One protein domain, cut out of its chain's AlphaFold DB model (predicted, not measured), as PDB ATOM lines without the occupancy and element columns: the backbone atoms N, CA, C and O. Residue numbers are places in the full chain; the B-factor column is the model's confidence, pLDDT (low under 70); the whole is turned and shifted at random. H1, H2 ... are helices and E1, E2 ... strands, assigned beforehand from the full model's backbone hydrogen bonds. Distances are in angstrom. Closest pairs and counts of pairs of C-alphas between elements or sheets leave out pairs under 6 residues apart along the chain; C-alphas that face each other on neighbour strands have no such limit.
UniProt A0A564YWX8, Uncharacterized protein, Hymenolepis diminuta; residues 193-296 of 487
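What this domain is: This is residues 193 to 296 of the 487 residues of an uncharacterized protein of Hymenolepis diminuta (UniProt A0A564YWX8). A small three-stranded sheet stands at one side of H3, the helix nearest the middle, and H2 crosses H3 at about a right angle on the other side. H1 makes the corner between E2 and H2, while H4 sits at the far end from H2, beyond a long loop of residues 275 to 289. The 104 printed residues hold, in order, E1, E2, H1, H2, H3, E3 and H4; the mixed sheet runs E2, E1, E3. The class is mixed, helices and strands, with 50 residues, under half, in named elements. The whole is compact, with a radius of gyration of the C-alphas of 13.8 A and spans of 38 by 32 by 18 A.

How they stand to each other: E1, residues 193 to 196, forms an antiparallel hairpin with E2, residues 218 to 225, at 165 degrees; N 193 and O 224 are 2.7 A apart, within hydrogen-bond range. E2 bends by 100 degrees at residue 221. H1, residues 227 to 232, and H2, residues 235 to 246, meet only through their link. H2 touches H3, residues 257 to 267, with residues 238 to 243 alone, about perpendicular at 89 degrees; their closest C-alphas, of Trp 239 and Ala 264, are 5.6 A apart. H3 is on the sheet but only grazes it, with residues 257 to 266; the closest C-alphas of E2 and H3, of Thr 220 and Gln 258, are 5.6 A apart. E3, residues 272 to 274, is parallel to E1 at 56 degrees, with N 194 and O 273 within hydrogen-bond range at 3.0 A. H4, residues 290 to 295, is not on the sheet and is apart from H2 and H3. Every O i to N i+4 pair is within hydrogen-bond range in H1, H3 and H4, and 7 of 8 are in H2.

Where its parts are: E1 begins at C-alpha 193 (162.343, 170.688, 157.472). E2 is 13.6 A long, H2 16.5 A and H3 15.7 A. H4 ends at C-alpha 295 (162.953, 158.650, 143.770).

The domain as a whole: The C-alphas farthest apart, of Lys 248 and Asp 296, are 39.8 A apart. The printed part has no cut; the links E1 to E2 and E3 to H4 are long. Residues 204 to 207 and 290 to 296 have pLDDT under 70.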
ATOM      1  N   GLY A 193     162.639 171.440 158.686       89.75
ATOM      2  CA  GLY A 193     162.343 170.688 157.472       89.75
ATOM      3  C   GLY A 193     163.004 171.336 156.260       89.75
ATOM      4  O   GLY A 193     162.785 172.523 156.015       89.75
ATOM      5  N   LEU A 194     163.793 170.571 155.506       92.31
ATOM      6  CA  LEU A 194     164.570 171.057 154.363       92.31
ATOM      7  C   LEU A 194     164.551 170.063 153.204       92.31
ATOM      8  O   LEU A 194     164.386 168.862 153.400       92.31
ATOM      9  N   VAL A 195     164.780 170.571 151.997       91.19
ATOM     10  CA  VAL A 195     164.965 169.759 150.791       91.19
ATOM     11  C   VAL A 195     166.455 169.634 150.484       91.19
ATOM     12  O   VAL A 195     167.191 170.618 150.560       91.19
ATOM     13  N   GLU A 196     166.895 168.423 150.150       90.38
ATOM     14  CA  GLU A 196     168.282 168.135 149.769       90.38
ATOM     15  C   GLU A 196     168.687 168.930 148.508       90.38
ATOM     16  O   GLU A 196     167.869 169.188 147.619       90.38
ATOM     17  N   ASN A 197     169.941 169.377 148.433       90.19
ATOM     18  CA  ASN A 197     170.460 170.060 147.255       90.19
ATOM     19  C   ASN A 197     170.450 169.115 146.055       90.19
ATOM     20  O   ASN A 197     170.748 167.929 146.161       90.19
ATOM     21  N   GLN A 198     170.154 169.677 144.889       88.00
ATOM     22  CA  GLN A 198     170.242 168.951 143.625       88.00
ATOM     23  C   GLN A 198     171.619 169.104 142.974       88.00
ATOM     24  O   GLN A 198     171.859 168.525 141.925       88.00
ATOM     25  N   SER A 199     172.531 169.878 143.564       85.94
ATOM     26  CA  SER A 199     173.920 169.991 143.117       85.94
ATOM     27  C   SER A 199     174.853 169.147 143.984       85.94
ATOM     28  O   SER A 199     174.584 168.892 145.156       85.94
ATOM     29  N   GLU A 200     176.007 168.776 143.433       85.94
ATOM     30  CA  GLU A 200     177.054 168.041 144.157       85.94
ATOM     31  C   GLU A 200     177.920 168.946 145.067       85.94
ATOM     32  O   GLU A 200     178.979 168.528 145.523       85.94
ATOM     33  N   TRP A 201     177.501 170.191 145.351       87.25
ATOM     34  CA  TRP A 201     178.331 171.235 145.982       87.25
ATOM     35  C   TRP A 201     179.039 170.803 147.279       87.25
ATOM     36  O   TRP A 201     180.185 171.203 147.501       87.25
ATOM     37  N   TYR A 202     178.373 169.990 148.107       85.75
ATOM     38  CA  TYR A 202     178.871 169.516 149.404       85.75
ATOM     39  C   TYR A 202     179.470 168.096 149.384       85.75
ATOM     40  O   TYR A 202     179.903 167.616 150.428       85.75
ATOM     41  N   LEU A 203     179.503 167.400 148.239       83.06
ATOM     42  CA  LEU A 203     180.075 166.050 148.175       83.06
ATOM     43  C   LEU A 203     181.606 166.101 148.250       83.06
ATOM     44  O   LEU A 203     182.240 166.863 147.533       83.06
ATOM     45  N   SER A 204     182.221 165.250 149.069       59.75
ATOM     46  CA  SER A 204     183.661 165.297 149.372       59.75
ATOM     47  C   SER A 204     184.594 164.997 148.189       59.75
ATOM     48  O   SER A 204     185.740 165.428 148.207       59.75
ATOM     49  N   GLU A 205     184.128 164.279 147.162       60.47
ATOM     50  CA  GLU A 205     184.954 163.891 146.001       60.47
ATOM     51  C   GLU A 205     184.760 164.792 144.767       60.47
ATOM     52  O   GLU A 205     185.587 164.780 143.857       60.47
ATOM     53  N   ARG A 206     183.660 165.557 144.706       59.19
ATOM     54  CA  ARG A 206     183.248 166.336 143.515       59.19
ATOM     55  C   ARG A 206     182.752 167.752 143.823       59.19
ATOM     56  O   ARG A 206     182.560 168.560 142.913       59.19
ATOM     57  N   GLY A 207     182.518 168.048 145.094       60.66
ATOM     58  CA  GLY A 207     182.020 169.319 145.590       60.66
ATOM     59  C   GLY A 207     183.114 170.367 145.742       60.66
ATOM     60  O   GLY A 207     184.309 170.084 145.698       60.66
ATOM     61  N   LYS A 208     182.682 171.618 145.911       70.06
ATOM     62  CA  LYS A 208     183.562 172.787 146.081       70.06
ATOM     63  C   LYS A 208     183.573 173.307 147.518       70.06
ATOM     64  O   LYS A 208     184.345 174.209 147.832       70.06
ATOM     65  N   SER A 209     182.688 172.790 148.369       77.88
ATOM     66  CA  SER A 209     182.532 173.268 149.736       77.88
ATOM     67  C   SER A 209     183.614 172.724 150.663       77.88
ATOM     68  O   SER A 209     183.881 171.527 150.683       77.88
ATOM     69  N   LEU A 210     184.162 173.605 151.499       82.69
ATOM     70  CA  LEU A 210     184.985 173.237 152.660       82.69
ATOM     71  C   LEU A 210     184.140 173.007 153.926       82.69
ATOM     72  O   LEU A 210     184.678 172.680 154.981       82.69
ATOM     73  N   TRP A 211     182.823 173.202 153.833       87.06
ATOM     74  CA  TRP A 211     181.877 173.047 154.934       87.06
ATOM     75  C   TRP A 211     181.191 171.682 154.851       87.06
ATOM     76  O   TRP A 211     180.759 171.298 153.760       87.06
ATOM     77  N   PRO A 212     181.055 170.943 155.964       88.50
ATOM     78  CA  PRO A 212     180.459 169.622 155.958       88.50
ATOM     79  C   PRO A 212     178.939 169.709 155.828       88.50
ATOM     80  O   PRO A 212     178.286 170.640 156.308       88.50
ATOM     81  N   ALA A 213     178.365 168.683 155.216       91.25
ATOM     82  CA  ALA A 213     176.928 168.503 155.128       91.25
ATOM     83  C   ALA A 213     176.578 167.013 155.137       91.25
ATOM     84  O   ALA A 213     177.427 166.154 154.893       91.25
ATOM     85  N   LEU A 214     175.319 166.691 155.430       86.81
ATOM     86  CA  LEU A 214     174.813 165.329 155.263       86.81
ATOM     87  C   LEU A 214     174.437 165.107 153.795       86.81
ATOM     88  O   LEU A 214     173.573 165.813 153.278       86.81
ATOM     89  N   GLY A 215     175.037 164.110 153.140       87.38
ATOM     90  CA  GLY A 215     174.757 163.816 151.729       87.38
ATOM     91  C   GLY A 215     175.103 165.002 150.826       87.38
ATOM     92  O   GLY A 215     176.174 165.588 150.964       87.38
ATOM     93  N   HIS A 216     174.182 165.401 149.947       88.94
ATOM     94  CA  HIS A 216     174.364 166.589 149.098       88.94
ATOM     95  C   HIS A 216     174.181 167.910 149.868       88.94
ATOM     96  O   HIS A 216     174.263 168.996 149.289       88.94
ATOM     97  N   GLY A 217     173.915 167.850 151.174       91.19
ATOM     98  CA  GLY A 217     173.474 168.990 151.962       91.19
ATOM     99  C   GLY A 217     172.069 169.444 151.580       91.19
ATOM    100  O   GLY A 217     171.416 168.888 150.708       91.19
ATOM    101  N   PHE A 218     171.589 170.479 152.243       94.31
ATOM    102  CA  PHE A 218     170.234 170.989 152.145       94.31
ATOM    103  C   PHE A 218     170.217 172.404 151.580       94.31
ATOM    104  O   PHE A 218     171.098 173.214 151.885       94.31
ATOM    105  N   ASN A 219     169.197 172.705 150.781       94.94
ATOM    106  CA  ASN A 219     168.981 174.036 150.235       94.94
ATOM    107  C   ASN A 219     168.167 174.899 151.211       94.94
ATOM    108  O   ASN A 219     167.063 174.507 151.590       94.94
ATOM    109  N   THR A 220     168.655 176.091 151.566       93.81
ATOM    110  CA  THR A 220     167.967 176.988 152.523       93.81
ATOM    111  C   THR A 220     166.899 177.890 151.899       93.81
ATOM    112  O   THR A 220     166.251 178.651 152.613       93.81
ATOM    113  N   GLY A 221     166.640 177.797 150.589       88.12
ATOM    114  CA  GLY A 221     165.629 178.632 149.925       88.12
ATOM    115  C   GLY A 221     164.186 178.346 150.342       88.12
ATOM    116  O   GLY A 221     163.330 179.224 150.250       88.12
ATOM    117  N   VAL A 222     163.913 177.133 150.832       86.69
ATOM    118  CA  VAL A 222     162.624 176.752 151.418       86.69
ATOM    119  C   VAL A 222     162.889 175.980 152.700       86.69
ATOM    120  O   VAL A 222     163.476 174.899 152.666       86.69
ATOM    121  N   MET A 223     162.432 176.527 153.825       89.12
ATOM    122  CA  MET A 223     162.633 175.940 155.147       89.12
ATOM    123  C   MET A 223     161.324 175.898 155.920       89.12
ATOM    124  O   MET A 223     160.582 176.882 155.971       89.12
ATOM    125  N   LEU A 224     161.071 174.776 156.580       83.38
ATOM    126  CA  LEU A 224     159.963 174.618 157.509       83.38
ATOM    127  C   LEU A 224     160.512 174.581 158.935       83.38
ATOM    128  O   LEU A 224     161.107 173.591 159.331       83.38
ATOM    129  N   ILE A 225     160.355 175.653 159.709       85.69
ATOM    130  CA  ILE A 225     161.047 175.787 161.001       85.69
ATOM    131  C   ILE A 225     160.052 175.714 162.161       85.69
ATOM    132  O   ILE A 225     159.165 176.563 162.282       85.69
ATOM    133  N   ASP A 226     160.243 174.759 163.076       82.12
ATOM    134  CA  ASP A 226     159.566 174.770 164.374       82.12
ATOM    135  C   ASP A 226     160.320 175.703 165.329       82.12
ATOM    136  O   ASP A 226     161.216 175.310 166.082       82.12
ATOM    137  N   LEU A 227     159.925 176.976 165.319       83.12
ATOM    138  CA  LEU A 227     160.550 178.015 166.137       83.12
ATOM    139  C   LEU A 227     160.493 177.724 167.648       83.12
ATOM    140  O   LEU A 227     161.337 178.217 168.399       83.12
ATOM    141  N   LYS A 228     159.516 176.939 168.126       81.88
ATOM    142  CA  LYS A 228     159.407 176.583 169.547       81.88
ATOM    143  C   LYS A 228     160.467 175.552 169.913       81.88
ATOM    144  O   LYS A 228     161.183 175.756 170.894       81.88
ATOM    145  N   LYS A 229     160.598 174.480 169.126       83.38
ATOM    146  CA  LYS A 229     161.663 173.482 169.313       83.38
ATOM    147  C   LYS A 229     163.044 174.109 169.101       83.38
ATOM    148  O   LYS A 229     163.936 173.877 169.912       83.38
ATOM    149  N   MET A 230     163.186 174.984 168.104       87.38
ATOM    150  CA  MET A 230     164.434 175.683 167.782       87.38
ATOM    151  C   MET A 230     164.900 176.608 168.921       87.38
ATOM    152  O   MET A 230     166.075 176.608 169.291       87.38
ATOM    153  N   ARG A 231     163.989 177.359 169.555       89.19
ATOM    154  CA  ARG A 231     164.326 178.126 170.767       89.19
ATOM    155  C   ARG A 231     164.656 177.215 171.948       89.19
ATOM    156  O   ARG A 231     165.632 177.472 172.643       89.19
ATOM    157  N   LYS A 232     163.884 176.140 172.154       87.25
ATOM    158  CA  LYS A 232     164.085 175.191 173.263       87.25
ATOM    159  C   LYS A 232     165.442 174.480 173.194       87.25
ATOM    160  O   LYS A 232     166.035 174.241 174.237       87.25
ATOM    161  N   MET A 233     165.941 174.173 171.996       88.75
ATOM    162  CA  MET A 233     167.276 173.583 171.815       88.75
ATOM    163  C   MET A 233     168.425 174.595 171.966       88.75
ATOM    164  O   MET A 233     169.582 174.212 171.838       88.75
ATOM    165  N   GLY A 234     168.138 175.888 172.162       92.00
ATOM    166  CA  GLY A 234     169.174 176.919 172.222       92.00
ATOM    167  C   GLY A 234     169.871 177.156 170.879       92.00
ATOM    168  O   GLY A 234     171.081 177.379 170.853       92.00
ATOM    169  N   TRP A 235     169.121 177.131 169.765       93.62
ATOM    170  CA  TRP A 235     169.668 177.212 168.402       93.62
ATOM    171  C   TRP A 235     170.702 178.324 168.212       93.62
ATOM    172  O   TRP A 235     171.753 178.077 167.634       93.62
ATOM    173  N   ASN A 236     170.437 179.525 168.742       92.44
ATOM    174  CA  ASN A 236     171.334 180.676 168.607       92.44
ATOM    175  C   ASN A 236     172.752 180.394 169.122       92.44
ATOM    176  O   ASN A 236     173.722 180.800 168.494       92.44
ATOM    177  N   GLN A 237     172.874 179.706 170.257       95.75
ATOM    178  CA  GLN A 237     174.180 179.328 170.789       95.75
ATOM    179  C   GLN A 237     174.769 178.160 169.995       95.75
ATOM    180  O   GLN A 237     175.958 178.150 169.692       95.75
ATOM    181  N   TYR A 238     173.920 177.195 169.641       94.62
ATOM    182  CA  TYR A 238     174.319 175.987 168.932       94.62
ATOM    183  C   TYR A 238     174.988 176.289 167.584       94.62
ATOM    184  O   TYR A 238     176.139 175.903 167.383       94.62
ATOM    185  N   TRP A 239     174.315 177.021 166.687       94.25
ATOM    186  CA  TRP A 239     174.883 177.302 165.367       94.25
ATOM    187  C   TRP A 239     176.138 178.175 165.478       94.25
ATOM    188  O   TRP A 239     177.112 177.902 164.787       94.25
ATOM    189  N   LYS A 240     176.177 179.156 166.397       95.19
ATOM    190  CA  LYS A 240     177.364 180.003 166.618       95.19
ATOM    191  C   LYS A 240     178.579 179.185 167.032       95.19
ATOM    192  O   LYS A 240     179.652 179.385 166.470       95.19
ATOM    193  N   ASN A 241     178.408 178.259 167.974       94.31
ATOM    194  CA  ASN A 241     179.489 177.388 168.434       94.31
ATOM    195  C   ASN A 241     180.022 176.522 167.289       94.31
ATOM    196  O   ASN A 241     181.232 176.437 167.089       94.31
ATOM    197  N   VAL A 242     179.115 175.915 166.517       91.12
ATOM    198  CA  VAL A 242     179.471 175.094 165.354       91.12
ATOM    199  C   VAL A 242     180.226 175.921 164.309       91.12
ATOM    200  O   VAL A 242     181.296 175.516 163.857       91.12
ATOM    201  N   THR A 243     179.725 177.111 163.969       91.88
ATOM    202  CA  THR A 243     180.369 178.020 163.012       91.88
ATOM    203  C   THR A 243     181.749 178.460 163.490       91.88
ATOM    204  O   THR A 243     182.702 178.389 162.724       91.88
ATOM    205  N   GLN A 244     181.895 178.867 164.753       91.50
ATOM    206  CA  GLN A 244     183.187 179.275 165.318       91.50
ATOM    207  C   GLN A 244     184.212 178.142 165.309       91.50
ATOM    208  O   GLN A 244     185.390 178.380 165.050       91.50
ATOM    209  N   LEU A 245     183.780 176.912 165.593       88.19
ATOM    210  CA  LEU A 245     184.654 175.745 165.568       88.19
ATOM    211  C   LEU A 245     185.159 175.467 164.148       88.19
ATOM    212  O   LEU A 245     186.333 175.148 163.976       88.19
ATOM    213  N   HIS A 246     184.305 175.635 163.137       85.50
ATOM    214  CA  HIS A 246     184.665 175.393 161.742       85.50
ATOM    215  C   HIS A 246     185.405 176.528 161.046       85.50
ATOM    216  O   HIS A 246     186.283 176.249 160.234       85.50
ATOM    217  N   LEU A 247     185.162 177.784 161.418       87.88
ATOM    218  CA  LEU A 247     185.920 178.928 160.898       87.88
ATOM    219  C   LEU A 247     187.411 178.907 161.281       87.88
ATOM    220  O   LEU A 247     188.197 179.670 160.734       87.88
ATOM    221  N   LYS A 248     187.829 178.030 162.201       84.94
ATOM    222  CA  LYS A 248     189.256 177.784 162.461       84.94
ATOM    223  C   LYS A 248     189.956 177.101 161.284       84.94
ATOM    224  O   LYS A 248     191.147 177.315 161.090       84.94
ATOM    225  N   ASN A 249     189.217 176.298 160.516       79.00
ATOM    226  CA  ASN A 249     189.740 175.502 159.404       79.00
ATOM    227  C   ASN A 249     189.241 176.014 158.041       79.00
ATOM    228  O   ASN A 249     189.942 175.877 157.043       79.00
ATOM    229  N   ALA A 250     188.047 176.608 157.992       77.19
ATOM    230  CA  ALA A 250     187.496 177.265 156.813       77.19
ATOM    231  C   ALA A 250     187.718 178.782 156.903       77.19
ATOM    232  O   ALA A 250     187.351 179.405 157.892       77.19
ATOM    233  N   SER A 251     188.281 179.400 155.862       78.00
ATOM    234  CA  SER A 251     188.589 180.840 155.873       78.00
ATOM    235  C   SER A 251     187.355 181.742 155.746       78.00
ATOM    236  O   SER A 251     187.386 182.886 156.191       78.00
ATOM    237  N   HIS A 252     186.273 181.253 155.134       85.50
ATOM    238  CA  HIS A 252     185.015 181.980 154.940       85.50
ATOM    239  C   HIS A 252     183.866 181.023 154.578       85.50
ATOM    240  O   HIS A 252     184.087 179.871 154.195       85.50
ATOM    241  N   THR A 253     182.624 181.503 154.679       87.94
ATOM    242  CA  THR A 253     181.445 180.842 154.093       87.94
ATOM    243  C   THR A 253     181.356 181.155 152.602       87.94
ATOM    244  O   THR A 253     181.460 182.324 152.228       87.94
ATOM    245  N   ALA A 254     181.094 180.154 151.766       87.50
ATOM    246  CA  ALA A 254     180.883 180.333 150.331       87.50
ATOM    247  C   ALA A 254     179.398 180.549 149.985       87.50
ATOM    248  O   ALA A 254     179.083 181.306 149.071       87.50
ATOM    249  N   LEU A 255     178.488 179.923 150.742       90.31
ATOM    250  CA  LEU A 255     177.029 180.021 150.593       90.31
ATOM    251  C   LEU A 255     176.348 180.576 151.857       90.31
ATOM    252  O   LEU A 255     175.195 180.259 152.139       90.31
ATOM    253  N   ALA A 256     177.070 181.410 152.613       93.00
ATOM    254  CA  ALA A 256     176.577 182.155 153.772       93.00
ATOM    255  C   ALA A 256     175.783 181.294 154.781       93.00
ATOM    256  O   ALA A 256     176.339 180.402 155.423       93.00
ATOM    257  N   ASP A 257     174.488 181.567 154.942       93.25
ATOM    258  CA  ASP A 257     173.591 180.875 155.865       93.25
ATOM    259  C   ASP A 257     173.443 179.385 155.537       93.25
ATOM    260  O   ASP A 257     173.325 178.573 156.458       93.25
ATOM    261  N   GLN A 258     173.511 179.001 154.258       94.62
ATOM    262  CA  GLN A 258     173.383 177.606 153.846       94.62
ATOM    263  C   GLN A 258     174.539 176.746 154.368       94.62
ATOM    264  O   GLN A 258     174.303 175.619 154.808       94.62
ATOM    265  N   ASP A 259     175.762 177.278 154.391       93.00
ATOM    266  CA  ASP A 259     176.923 176.573 154.945       93.00
ATOM    267  C   ASP A 259     176.779 176.371 156.453       93.00
ATOM    268  O   ASP A 259     176.982 175.268 156.968       93.00
ATOM    269  N   ILE A 260     176.350 177.418 157.159       94.50
ATOM    270  CA  ILE A 260     176.123 177.377 158.606       94.50
ATOM    271  C   ILE A 260     175.033 176.356 158.953       94.50
ATOM    272  O   ILE A 260     175.231 175.521 159.838       94.50
ATOM    273  N   MET A 261     173.902 176.391 158.240       94.69
ATOM    274  CA  MET A 261     172.783 175.468 158.442       94.69
ATOM    275  C   MET A 261     173.202 174.018 158.206       94.69
ATOM    276  O   MET A 261     172.958 173.162 159.057       94.69
ATOM    277  N   ASN A 262     173.871 173.740 157.085       95.25
ATOM    278  CA  ASN A 262     174.326 172.392 156.751       95.25
ATOM    279  C   ASN A 262     175.333 171.845 157.755       95.25
ATOM    280  O   ASN A 262     175.225 170.690 158.156       95.25
ATOM    281  N   THR A 263     176.242 172.692 158.224       92.56
ATOM    282  CA  THR A 263     177.234 172.311 159.230       92.56
ATOM    283  C   THR A 263     176.569 172.012 160.572       92.56
ATOM    284  O   THR A 263     176.846 170.994 161.202       92.56
ATOM    285  N   ALA A 264     175.630 172.855 161.006       94.00
ATOM    286  CA  ALA A 264     174.862 172.633 162.229       94.00
ATOM    287  C   ALA A 264     174.046 171.328 162.175       94.00
ATOM    288  O   ALA A 264     173.960 170.611 163.174       94.00
ATOM    289  N   ILE A 265     173.487 171.000 161.010       94.00
ATOM    290  CA  ILE A 265     172.767 169.748 160.753       94.00
ATOM    291  C   ILE A 265     173.721 168.551 160.703       94.00
ATOM    292  O   ILE A 265     173.399 167.497 161.238       94.00
ATOM    293  N   TYR A 266     174.905 168.700 160.109       92.44
ATOM    294  CA  TYR A 266     175.915 167.644 160.051       92.44
ATOM    295  C   TYR A 266     176.297 167.144 161.448       92.44
ATOM    296  O   TYR A 266     176.314 165.939 161.691       92.44
ATOM    297  N   PHE A 267     176.511 168.064 162.393       86.56
ATOM    298  CA  PHE A 267     176.838 167.716 163.779       86.56
ATOM    299  C   PHE A 267     175.644 167.219 164.605       86.56
ATOM    300  O   PHE A 267     175.841 166.617 165.659       86.56
ATOM    301  N   ASN A 268     174.409 167.438 164.147       87.12
ATOM    302  CA  ASN A 268     173.211 166.921 164.802       87.12
ATOM    303  C   ASN A 268     172.114 166.621 163.776       87.12
ATOM    304  O   ASN A 268     171.172 167.394 163.605       87.12
ATOM    305  N   GLY A 269     172.225 165.473 163.106       84.56
ATOM    306  CA  GLY A 269     171.313 165.087 162.027       84.56
ATOM    307  C   GLY A 269     169.859 164.862 162.449       84.56
ATOM    308  O   GLY A 269     168.992 164.841 161.588       84.56
ATOM    309  N   ASN A 270     169.568 164.752 163.749       81.44
ATOM    310  CA  ASN A 270     168.215 164.514 164.278       81.44
ATOM    311  C   ASN A 270     167.337 165.779 164.318       81.44
ATOM    312  O   ASN A 270     166.218 165.754 164.839       81.44
ATOM    313  N   ILE A 271     167.881 166.920 163.885       85.44
ATOM    314  CA  ILE A 271     167.147 168.184 163.826       85.44
ATOM    315  C   ILE A 271     166.531 168.434 162.446       85.44
ATOM    316  O   ILE A 271     165.747 169.381 162.340       85.44
ATOM    317  N   VAL A 272     166.893 167.646 161.420       88.38
ATOM    318  CA  VAL A 272     166.491 167.856 160.026       88.38
ATOM    319  C   VAL A 272     165.503 166.812 159.494       88.38
ATOM    320  O   VAL A 272     165.831 165.676 159.157       88.38
ATOM    321  N   HIS A 273     164.276 167.251 159.243       86.44
ATOM    322  CA  HIS A 273     163.324 166.464 158.481       86.44
ATOM    323  C   HIS A 273     163.544 166.665 156.975       86.44
ATOM    324  O   HIS A 273     163.441 167.783 156.465       86.44
ATOM    325  N   ARG A 274     163.804 165.581 156.237       83.62
ATOM    326  CA  ARG A 274     163.979 165.633 154.776       83.62
ATOM    327  C   ARG A 274     162.625 165.760 154.074       83.62
ATOM    328  O   ARG A 274     161.837 164.818 154.048       83.62
ATOM    329  N   LEU A 275     162.362 166.927 153.497       81.69
ATOM    330  CA  LEU A 275     161.182 167.196 152.681       81.69
ATOM    331  C   LEU A 275     161.359 166.622 151.260       81.69
ATOM    332  O   LEU A 275     162.477 166.621 150.738       81.69
ATOM    333  N   PRO A 276     160.271 166.183 150.593       81.00
ATOM    334  CA  PRO A 276     160.323 165.765 149.191       81.00
ATOM    335  C   PRO A 276     160.849 166.874 148.272       81.00
ATOM    336  O   PRO A 276     160.500 168.042 148.456       81.00
ATOM    337  N   CYS A 277     161.607 166.508 147.232       77.31
ATOM    338  CA  CYS A 277     162.262 167.479 146.348       77.31
ATOM    339  C   CYS A 277     161.289 168.438 145.645       77.31
ATOM    340  O   CYS A 277     161.631 169.586 145.378       77.31
ATOM    341  N   LEU A 278     160.044 168.008 145.420       76.44
ATOM    342  CA  LEU A 278     158.987 168.812 144.799       76.44
ATOM    343  C   LEU A 278     158.633 170.094 145.578       76.44
ATOM    344  O   LEU A 278     158.036 171.001 144.996       76.44
ATOM    345  N   TRP A 279     158.979 170.174 146.868       80.69
ATOM    346  CA  TRP A 279     158.795 171.364 147.711       80.69
ATOM    347  C   TRP A 279     159.902 172.410 147.560       80.69
ATOM    348  O   TRP A 279     159.787 173.491 148.130       80.69
ATOM    349  N   ASN A 280     160.965 172.105 146.820       86.81
ATOM    350  CA  ASN A 280     162.045 173.030 146.492       86.81
ATOM    351  C   ASN A 280     162.821 172.472 145.287       86.81
ATOM    352  O   ASN A 280     163.969 172.039 145.424       86.81
ATOM    353  N   LEU A 281     162.170 172.414 144.118       85.31
ATOM    354  CA  LEU A 281     162.827 171.974 142.889       85.31
ATOM    355  C   LEU A 281     163.741 173.106 142.399       85.31
ATOM    356  O   LEU A 281     163.267 174.164 141.983       85.31
ATOM    357  N   GLN A 282     165.046 172.884 142.488       87.38
ATOM    358  CA  GLN A 282     166.095 173.884 142.329       87.38
ATOM    359  C   GLN A 282     166.515 174.011 140.867       87.38
ATOM    360  O   GLN A 282     167.050 173.082 140.272       87.38
ATOM    361  N   LEU A 283     166.354 175.201 140.302       83.50
ATOM    362  CA  LEU A 283     166.764 175.536 138.940       83.50
ATOM    363  C   LEU A 283     168.207 176.066 138.897       83.50
ATOM    364  O   LEU A 283     168.492 177.106 138.299       83.50
ATOM    365  N   GLY A 284     169.115 175.377 139.584       82.19
ATOM    366  CA  GLY A 284     170.527 175.740 139.656       82.19
ATOM    367  C   GLY A 284     171.262 175.376 138.367       82.19
ATOM    368  O   GLY A 284     170.845 174.476 137.643       82.19
ATOM    369  N   GLU A 285     172.383 176.043 138.079       77.56
ATOM    370  CA  GLU A 285     173.190 175.755 136.878       77.56
ATOM    371  C   GLU A 285     173.638 174.294 136.807       77.56
ATOM    372  O   GLU A 285     173.495 173.658 135.768       77.56
ATOM    373  N   ASN A 286     174.077 173.755 137.945       78.88
ATOM    374  CA  ASN A 286     174.573 172.386 138.078       78.88
ATOM    375  C   ASN A 286     173.551 171.470 138.769       78.88
ATOM    376  O   ASN A 286     173.935 170.546 139.484       78.88
ATOM    377  N   ALA A 287     172.255 171.770 138.644       81.81
ATOM    378  CA  ALA A 287     171.217 170.935 139.233       81.81
ATOM    379  C   ALA A 287     171.147 169.583 138.505       81.81
ATOM    380  O   ALA A 287     170.890 169.505 137.306       81.81
ATOM    381  N   ASN A 288     171.355 168.508 139.252       80.62
ATOM    382  CA  ASN A 288     171.168 167.139 138.825       80.62
ATOM    383  C   ASN A 288     169.815 166.632 139.334       80.62
ATOM    384  O   ASN A 288     169.634 166.277 140.499       80.62
ATOM    385  N   TYR A 289     168.847 166.568 138.426       77.38
ATOM    386  CA  TYR A 289     167.501 166.122 138.762       77.38
ATOM    387  C   TYR A 289     167.386 164.607 138.926       77.38
ATOM    388  O   TYR A 289     166.347 164.152 139.386       77.38
ATOM    389  N   THR A 290     168.420 163.823 138.601       68.38
ATOM    390  CA  THR A 290     168.357 162.352 138.606       68.38
ATOM    391  C   THR A 290     167.840 161.819 139.939       68.38
ATOM    392  O   THR A 290     166.891 161.048 139.940       68.38
ATOM    393  N   HIS A 291     168.352 162.307 141.073       62.69
ATOM    394  CA  HIS A 291     167.896 161.877 142.401       62.69
ATOM    395  C   HIS A 291     166.445 162.275 142.714       62.69
ATOM    396  O   HIS A 291     165.721 161.507 143.337       62.69
ATOM    397  N   CYS A 292     165.991 163.437 142.243       68.75
ATOM    398  CA  CYS A 292     164.610 163.883 142.438       68.75
ATOM    399  C   CYS A 292     163.626 163.140 141.518       68.75
ATOM    400  O   CYS A 292     162.552 162.744 141.952       68.75
ATOM    401  N   LEU A 293     164.015 162.885 140.265       61.28
ATOM    402  CA  LEU A 293     163.185 162.233 139.250       61.28
ATOM    403  C   LEU A 293     163.154 160.700 139.397       61.28
ATOM    404  O   LEU A 293     162.143 160.088 139.064       61.28
ATOM    405  N   PHE A 294     164.224 160.061 139.896       52.03
ATOM    406  CA  PHE A 294     164.257 158.607 140.136       52.03
ATOM    407  C   PHE A 294     163.518 158.190 141.411       52.03
ATOM    408  O   PHE A 294     162.856 157.153 141.403       52.03
ATOM    409  N   ILE A 295     163.630 158.963 142.499       47.81
ATOM    410  CA  ILE A 295     162.953 158.650 143.770       47.81
ATOM    411  C   ILE A 295     161.436 158.853 143.624       47.81
ATOM    412  O   ILE A 295     160.653 158.012 144.069       47.81
ATOM    413  N   ASP A 296     161.015 159.898 142.907       48.56
ATOM    414  CA  ASP A 296     159.612 160.181 142.613       48.56
ATOM    415  C   ASP A 296     159.250 159.706 141.198       48.56
ATOM    416  O   ASP A 296     159.138 160.520 140.284       48.56
TER     417      ASP A 296